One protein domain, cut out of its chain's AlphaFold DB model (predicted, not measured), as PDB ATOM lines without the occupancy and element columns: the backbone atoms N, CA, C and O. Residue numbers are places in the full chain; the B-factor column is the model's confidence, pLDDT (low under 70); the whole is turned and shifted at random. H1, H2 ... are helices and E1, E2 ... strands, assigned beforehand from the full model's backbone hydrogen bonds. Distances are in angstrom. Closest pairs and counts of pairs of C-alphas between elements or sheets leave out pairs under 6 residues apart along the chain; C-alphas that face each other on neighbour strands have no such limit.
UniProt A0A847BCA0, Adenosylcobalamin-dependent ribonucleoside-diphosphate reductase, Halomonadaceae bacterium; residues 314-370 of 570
ATOM      1  N   ASP A 314       7.792 126.640 142.348       98.44
ATOM      2  CA  ASP A 314       8.250 125.406 141.715       98.44
ATOM      3  C   ASP A 314       7.389 125.077 140.494       98.44
ATOM      4  O   ASP A 314       6.159 125.141 140.557       98.44
ATOM      5  N   PHE A 315       8.038 124.669 139.407       98.56
ATOM      6  CA  PHE A 315       7.401 124.263 138.159       98.56
ATOM      7  C   PHE A 315       7.696 122.799 137.877       98.56
ATOM      8  O   PHE A 315       8.813 122.328 138.090       98.56
ATOM      9  N   GLU A 316       6.679 122.087 137.408       98.19
ATOM     10  CA  GLU A 316       6.803 120.690 137.015       98.19
ATOM     11  C   GLU A 316       7.465 120.577 135.636       98.19
ATOM     12  O   GLU A 316       7.054 121.252 134.690       98.19
ATOM     13  N   ILE A 317       8.483 119.724 135.513       98.19
ATOM     14  CA  ILE A 317       9.155 119.456 134.241       98.19
ATOM     15  C   ILE A 317       8.222 118.668 133.322       98.19
ATOM     16  O   ILE A 317       7.826 117.539 133.621       98.19
ATOM     17  N   THR A 318       7.903 119.257 132.169       95.50
ATOM     18  CA  THR A 318       7.022 118.659 131.157       95.50
ATOM     19  C   THR A 318       7.814 118.042 129.994       95.50
ATOM     20  O   THR A 318       8.977 118.401 129.775       95.50
ATOM     21  N   PRO A 319       7.197 117.164 129.176       95.00
ATOM     22  CA  PRO A 319       7.818 116.673 127.942       95.00
ATOM     23  C   PRO A 319       8.276 117.802 127.003       95.00
ATOM     24  O   PRO A 319       9.384 117.745 126.466       95.00
ATOM     25  N   LYS A 320       7.466 118.865 126.868       94.56
ATOM     26  CA  LYS A 320       7.796 120.062 126.076       94.56
ATOM     27  C   LYS A 320       9.073 120.733 126.586       94.56
ATOM     28  O   LYS A 320       9.966 121.013 125.792       94.56
ATOM     29  N   MET A 321       9.212 120.908 127.904       96.25
ATOM     30  CA  MET A 321      10.416 121.514 128.488       96.25
ATOM     31  C   MET A 321      11.682 120.706 128.183       96.25
ATOM     32  O   MET A 321      12.695 121.289 127.810       96.25
ATOM     33  N   LEU A 322      11.630 119.372 128.283       95.88
ATOM     34  CA  LEU A 322      12.778 118.516 127.960       95.88
ATOM     35  C   LEU A 322      13.145 118.550 126.470       95.88
ATOM     36  O   LEU A 322      14.326 118.450 126.134       95.88
ATOM     37  N   ARG A 323      12.159 118.709 125.575       94.62
ATOM     38  CA  ARG A 323      12.399 118.889 124.134       94.62
ATOM     39  C   ARG A 323      13.060 120.237 123.843       94.62
ATOM     40  O   ARG A 323      14.015 120.303 123.075       94.62
ATOM     41  N   GLU A 324      12.564 121.308 124.454       94.50
ATOM     42  CA  GLU A 324      13.049 122.672 124.219       94.50
ATOM     43  C   GLU A 324      14.392 122.975 124.902       94.50
ATOM     44  O   GLU A 324      15.174 123.806 124.412       94.50
ATOM     45  N   ARG A 325      14.653 122.338 126.046       97.00
ATOM     46  CA  ARG A 325      15.860 122.480 126.872       97.00
ATOM     47  C   ARG A 325      16.434 121.095 127.194       97.00
ATOM     48  O   ARG A 325      16.330 120.632 128.331       97.00
ATOM     49  N   PRO A 326      17.056 120.414 126.213       95.75
ATOM     50  CA  PRO A 326      17.611 119.073 126.406       95.75
ATOM     51  C   PRO A 326      18.687 119.009 127.500       95.75
ATOM     52  O   PRO A 326      18.922 117.942 128.065       95.75
ATOM     53  N   GLU A 327      19.315 120.137 127.839       96.50
ATOM     54  CA  GLU A 327      20.240 120.246 128.968       96.50
ATOM     55  C   GLU A 327      19.600 119.927 130.336       96.50
ATOM     56  O   GLU A 327      20.305 119.463 131.226       96.50
ATOM     57  N   LEU A 328      18.276 120.067 130.505       97.62
ATOM     58  CA  LEU A 328      17.583 119.635 131.729       97.62
ATOM     59  C   LEU A 328      17.794 118.139 131.979       97.62
ATOM     60  O   LEU A 328      18.119 117.721 133.087       97.62
ATOM     61  N   LYS A 329      17.665 117.332 130.921       96.31
ATOM     62  CA  LYS A 329      17.879 115.884 130.994       96.31
ATOM     63  C   LYS A 329      19.345 115.544 131.263       96.31
ATOM     64  O   LYS A 329      19.628 114.577 131.960       96.31
ATOM     65  N   GLN A 330      20.275 116.322 130.705       96.69
ATOM     66  CA  GLN A 330      21.713 116.142 130.942       96.69
ATOM     67  C   GLN A 330      22.079 116.410 132.407       96.69
ATOM     68  O   GLN A 330      22.913 115.700 132.962       96.69
ATOM     69  N   ASP A 331      21.393 117.368 133.035       97.50
ATOM     70  CA  ASP A 331      21.534 117.700 134.455       97.50
ATOM     71  C   ASP A 331      20.745 116.757 135.389       97.50
ATOM     72  O   ASP A 331      20.815 116.901 136.610       97.50
ATOM     73  N   GLY A 332      20.048 115.757 134.833       97.62
ATOM     74  CA  GLY A 332      19.406 114.671 135.576       97.62
ATOM     75  C   GLY A 332      17.931 114.878 135.920       97.62
ATOM     76  O   GLY A 332      17.411 114.096 136.711       97.62
ATOM     77  N   TYR A 333      17.261 115.884 135.350       98.06
ATOM     78  CA  TYR A 333      15.826 116.091 135.563       98.06
ATOM     79  C   TYR A 333      14.968 115.120 134.745       98.06
ATOM     80  O   TYR A 333      15.224 114.873 133.560       98.06
ATOM     81  N   GLU A 334      13.902 114.628 135.369       97.50
ATOM     82  CA  GLU A 334      12.889 113.755 134.781       97.50
ATOM     83  C   GLU A 334      11.521 114.454 134.699       97.50
ATOM     84  O   GLU A 334      11.270 115.481 135.330       97.50
ATOM     85  N   ILE A 335      10.615 113.910 133.879       96.81
ATOM     86  CA  ILE A 335       9.237 114.417 133.783       96.81
ATOM     87  C   ILE A 335       8.567 114.283 135.156       96.81
ATOM     88  O   ILE A 335       8.609 113.211 135.758       96.81
ATOM     89  N   GLY A 336       7.913 115.348 135.619       97.12
ATOM     90  CA  GLY A 336       7.262 115.391 136.931       97.12
ATOM     91  C   GLY A 336       8.133 115.965 138.056       97.12
ATOM     92  O   GLY A 336       7.605 116.280 139.126       97.12
ATOM     93  N   ASP A 337       9.439 116.153 137.830       98.44
ATOM     94  CA  ASP A 337      10.299 116.839 138.796       98.44
ATOM     95  C   ASP A 337       9.840 118.279 139.010       98.44
ATOM     96  O   ASP A 337       9.414 118.962 138.079       98.44
ATOM     97  N   LYS A 338       9.963 118.764 140.247       98.50
ATOM     98  CA  LYS A 338       9.637 120.145 140.611       98.50
ATOM     99  C   LYS A 338      10.903 120.974 140.737       98.50
ATOM    100  O   LYS A 338      11.759 120.679 141.570       98.50
ATOM    101  N   VAL A 339      11.005 122.020 139.923       98.50
ATOM    102  CA  VAL A 339      12.192 122.877 139.843       98.50
ATOM    103  C   VAL A 339      11.812 124.334 140.110       98.50
ATOM    104  O   VAL A 339      10.894 124.845 139.464       98.50
ATOM    105  N   PRO A 340      12.523 125.042 141.009       98.50
ATOM    106  CA  PRO A 340      12.265 126.455 141.250       98.50
ATOM    107  C   PRO A 340      12.439 127.306 139.985       98.50
ATOM    108  O   PRO A 340      13.434 127.170 139.266       98.50
ATOM    109  N   GLY A 341      11.542 128.266 139.764       98.75
ATOM    110  CA  GLY A 341      11.568 129.169 138.612       98.75
ATOM    111  C   GLY A 341      12.888 129.930 138.469       98.75
ATOM    112  O   GLY A 341      13.368 130.110 137.357       98.75
ATOM    113  N   ARG A 342      13.553 130.304 139.573       98.75
ATOM    114  CA  ARG A 342      14.891 130.933 139.542       98.75
ATOM    115  C   ARG A 342      15.961 130.060 138.878       98.75
ATOM    116  O   ARG A 342      16.847 130.596 138.219       98.75
ATOM    117  N   ILE A 343      15.862 128.734 139.010       98.75
ATOM    118  CA  ILE A 343      16.777 127.778 138.377       98.75
ATOM    119  C   ILE A 343      16.465 127.677 136.879       98.75
ATOM    120  O   ILE A 343      17.375 127.827 136.065       98.75
ATOM    121  N   LEU A 344      15.186 127.515 136.515       98.81
ATOM    122  CA  LEU A 344      14.722 127.490 135.116       98.81
ATOM    123  C   LEU A 344      15.050 128.789 134.366       98.81
ATOM    124  O   LEU A 344      15.481 128.761 133.213       98.81
ATOM    125  N   HIS A 345      14.924 129.923 135.047       98.69
ATOM    126  CA  HIS A 345      15.281 131.235 134.534       98.69
ATOM    127  C   HIS A 345      16.796 131.381 134.347       98.69
ATOM    128  O   HIS A 345      17.255 131.646 133.241       98.69
ATOM    129  N   ALA A 346      17.591 131.207 135.406       98.56
ATOM    130  CA  ALA A 346      19.019 131.520 135.358       98.56
ATOM    131  C   ALA A 346      19.833 130.517 134.523       98.56
ATOM    132  O   ALA A 346      20.715 130.929 133.778       98.56
ATOM    133  N   ARG A 347      19.547 129.211 134.624       98.19
ATOM    134  CA  ARG A 347      20.366 128.163 133.985       98.19
ATOM    135  C   ARG A 347      19.850 127.716 132.618       98.19
ATOM    136  O   ARG A 347      20.649 127.290 131.785       98.19
ATOM    137  N   TYR A 348      18.540 127.815 132.384       98.50
ATOM    138  CA  TYR A 348      17.877 127.204 131.224       98.50
ATOM    139  C   TYR A 348      17.174 128.211 130.295       98.50
ATOM    140  O   TYR A 348      16.666 127.827 129.241       98.50
ATOM    141  N   SER A 349      17.168 129.511 130.615       98.31
ATOM    142  CA  SER A 349      16.856 130.538 129.611       98.31
ATOM    143  C   SER A 349      18.011 130.658 128.615       98.31
ATOM    144  O   SER A 349      19.159 130.862 129.013       98.31
ATOM    145  N   ARG A 350      17.707 130.620 127.310       98.31
ATOM    146  CA  ARG A 350      18.706 130.848 126.250       98.31
ATOM    147  C   ARG A 350      19.326 132.240 126.344       98.31
ATOM    148  O   ARG A 350      20.516 132.404 126.097       98.31
ATOM    149  N   TYR A 351      18.539 133.234 126.748       98.50
ATOM    150  CA  TYR A 351      19.048 134.585 126.940       98.50
ATOM    151  C   TYR A 351      19.979 134.671 128.164       98.50
ATOM    152  O   TYR A 351      21.056 135.253 128.067       98.50
ATOM    153  N   MET A 352      19.644 134.030 129.292       98.62
ATOM    154  CA  MET A 352      20.533 134.032 130.466       98.62
ATOM    155  C   MET A 352      21.810 133.213 130.250       98.62
ATOM    156  O   MET A 352      22.860 133.596 130.759       98.62
ATOM    157  N   GLN A 353      21.765 132.149 129.442       98.38
ATOM    158  CA  GLN A 353      22.967 131.422 129.011       98.38
ATOM    159  C   GLN A 353      23.932 132.341 128.250       98.38
ATOM    160  O   GLN A 353      25.127 132.323 128.525       98.38
ATOM    161  N   LYS A 354      23.417 133.225 127.387       97.88
ATOM    162  CA  LYS A 354      24.227 134.259 126.728       97.88
ATOM    163  C   LYS A 354      24.824 135.263 127.715       97.88
ATOM    164  O   LYS A 354      25.987 135.631 127.600       97.88
ATOM    165  N   VAL A 355      24.054 135.701 128.714       98.62
ATOM    166  CA  VAL A 355      24.590 136.553 129.793       98.62
ATOM    167  C   VAL A 355      25.716 135.828 130.544       98.62
ATOM    168  O   VAL A 355      26.728 136.447 130.867       98.62
ATOM    169  N   ALA A 356      25.598 134.514 130.755       98.56
ATOM    170  CA  ALA A 356      26.614 133.706 131.427       98.56
ATOM    171  C   ALA A 356      27.930 133.581 130.637       98.56
ATOM    172  O   ALA A 356      28.969 133.360 131.253       98.56
ATOM    173  N   GLU A 357      27.928 133.772 129.311       98.25
ATOM    174  CA  GLU A 357      29.163 133.799 128.504       98.25
ATOM    175  C   GLU A 357      30.095 134.949 128.913       98.25
ATOM    176  O   GLU A 357      31.312 134.849 128.763       98.25
ATOM    177  N   VAL A 358      29.531 136.043 129.438       98.19
ATOM    178  CA  VAL A 358      30.285 137.242 129.833       98.19
ATOM    179  C   VAL A 358      30.286 137.507 131.336       98.19
ATOM    180  O   VAL A 358      31.228 138.115 131.834       98.19
ATOM    181  N   GLU A 359      29.252 137.074 132.055       98.38
ATOM    182  CA  GLU A 359      29.068 137.277 133.496       98.38
ATOM    183  C   GLU A 359      28.591 135.962 134.163       98.38
ATOM    184  O   GLU A 359      27.476 135.889 134.691       98.38
ATOM    185  N   PRO A 360      29.401 134.883 134.143       98.62
ATOM    186  CA  PRO A 360      28.989 133.568 134.648       98.62
ATOM    187  C   PRO A 360      28.682 133.576 136.151       98.62
ATOM    188  O   PRO A 360      27.729 132.940 136.600       98.62
ATOM    189  N   GLU A 361      29.455 134.334 136.934       98.69
ATOM    190  CA  GLU A 361      29.266 134.460 138.385       98.69
ATOM    191  C   GLU A 361      27.946 135.163 138.731       98.69
ATOM    192  O   GLU A 361      27.265 134.771 139.678       98.69
ATOM    193  N   LEU A 362      27.544 136.156 137.929       98.75
ATOM    194  CA  LEU A 362      26.257 136.835 138.083       98.75
ATOM    195  C   LEU A 362      25.101 135.855 137.877       98.75
ATOM    196  O   LEU A 362      24.185 135.803 138.694       98.75
ATOM    197  N   VAL A 363      25.145 135.061 136.804       98.81
ATOM    198  CA  VAL A 363      24.082 134.093 136.502       98.81
ATOM    199  C   VAL A 363      24.024 132.981 137.552       98.81
ATOM    200  O   VAL A 363      22.932 132.602 137.976       98.81
ATOM    201  N   ALA A 364      25.174 132.516 138.051       98.81
ATOM    202  CA  ALA A 364      25.226 131.579 139.172       98.81
ATOM    203  C   ALA A 364      24.585 132.169 140.444       98.81
ATOM    204  O   ALA A 364      23.747 131.521 141.071       98.81
ATOM    205  N   ALA A 365      24.896 133.424 140.778       98.81
ATOM    206  CA  ALA A 365      24.288 134.110 141.916       98.81
ATOM    207  C   ALA A 365      22.775 134.342 141.733       98.81
ATOM    208  O   ALA A 365      22.019 134.254 142.700       98.81
ATOM    209  N   LEU A 366      22.305 134.589 140.506       98.81
ATOM    210  CA  LEU A 366      20.875 134.670 140.188       98.81
ATOM    211  C   LEU A 366      20.168 133.313 140.325       98.81
ATOM    212  O   LEU A 366      19.007 133.282 140.726       98.81
ATOM    213  N   ALA A 367      20.840 132.195 140.043       98.69
ATOM    214  CA  ALA A 367      20.286 130.861 140.287       98.69
ATOM    215  C   ALA A 367      20.105 130.589 141.795       98.69
ATOM    216  O   ALA A 367      19.129 129.957 142.205       98.69
ATOM    217  N   GLU A 368      21.017 131.100 142.626       98.31
ATOM    218  CA  GLU A 368      20.956 130.973 144.084       98.31
ATOM    219  C   GLU A 368      19.899 131.902 144.706       98.31
ATOM    220  O   GLU A 368      19.017 131.441 145.435       98.31
ATOM    221  N   HIS A 369      19.950 133.199 144.388       98.38
ATOM    222  CA  HIS A 369      19.145 134.236 145.046       98.38
ATOM    223  C   HIS A 369      17.855 134.620 144.303       98.38
ATOM    224  O   HIS A 369      16.953 135.201 144.905       98.38
ATOM    225  N   GLY A 370      17.749 134.317 143.009       98.62
ATOM    226  CA  GLY A 370      16.696 134.830 142.128       98.62
ATOM    227  C   GLY A 370      16.935 136.275 141.674       98.62
ATOM    228  O   GLY A 370      17.681 137.030 142.299       98.62
TER     229      GLY A 370
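What this domain is: This is residues 314 to 370 of the 570 residues of the protein "Adenosylcobalamin-dependent ribonucleoside-diphosphate reductase" of Halomonadaceae bacterium (UniProt A0A847BCA0). Look for two lobes set end to end: in one, a tiny two-strand sheet of E1 and E2 closes a loop of chain that holds the short helices H1 and H2; in the other, H3 and H5 lie side by side, running opposite ways, with H4 set across one end of the pair. H3 follows directly on E2 and joins the lobes, with its centre the nearest of the elements to the mean of the C-alphas. You have 57 printed residues with five named helices and two named strands, in the order E1, H1, H2, E2, H3, H4, H5; the sheet is antiparallel, and the class is mostly helix. The whole is compact, with a radius of gyration of the C-alphas of 11.2 A, yet elongated in outline, spanning 31 by 20 by 16 A.

Where its parts are: Find C-alpha 314 at (8.250, 125.406, 141.715), where strand E1, residues 314 to 316, begins. Its neighbour E2 is residues 338 to 340. Between them you meet H1, residues 319 to 324, and H2, residues 327 to 330. Go to C-alpha 341 at (11.568, 129.169, 138.612) for the first residue of H3, residues 341 to 348, 9.9 A long. H4 is residues 350 to 358, 13.7 A long. H5, residues 360 to 369, is 14.3 A long and ends at C-alpha 369, (19.145, 134.236, 145.046).

How they stand to each other: Start at the sheet, where E1 and E2 are antiparallel at 141 degrees. N 315 and O 339, 2.9 A apart, and N 339 and O 315, also 2.9 A, are within hydrogen-bond range. H1 and H2 are close but not clearly touching, the closest C-alphas being those of Leu 322 and Leu 328, 6.2 A apart. H2 and H3 are also close but not clearly touching, with Leu 328 and Tyr 348 closest at 7.6 A between C-alphas. Move on to H3 and H5, which touch at a shallow tilt of 19 degrees, opposite ways; their closest C-alphas, of Ile 343 and Ala 367, are 5.0 A apart. H3 and H4 touch only at the corner by their link, with the C-alphas of Ala 346 and Met 352 closest at 5.7 A. H4 and H5 touch at a steep tilt of 54 degrees, with the C-alphas of Ala 356 and Val 363 closest at 5.7 A. H1 is apart from H3, H4 and H5. Each O i to N i+4 pair is within hydrogen-bond range in H1, H3 and H5, and 4 of 5 are in H4; H2 is too short for such a pair.

The domain as a whole: The two C-alphas farthest apart are those of Gly 336 and Val 358, 32.5 A. The printed part has no cut. The link from H2 to E2, 7 residues, is short; the other links are tight. The mean pLDDT of the printed part is 97.8, and no printed residue is under 70.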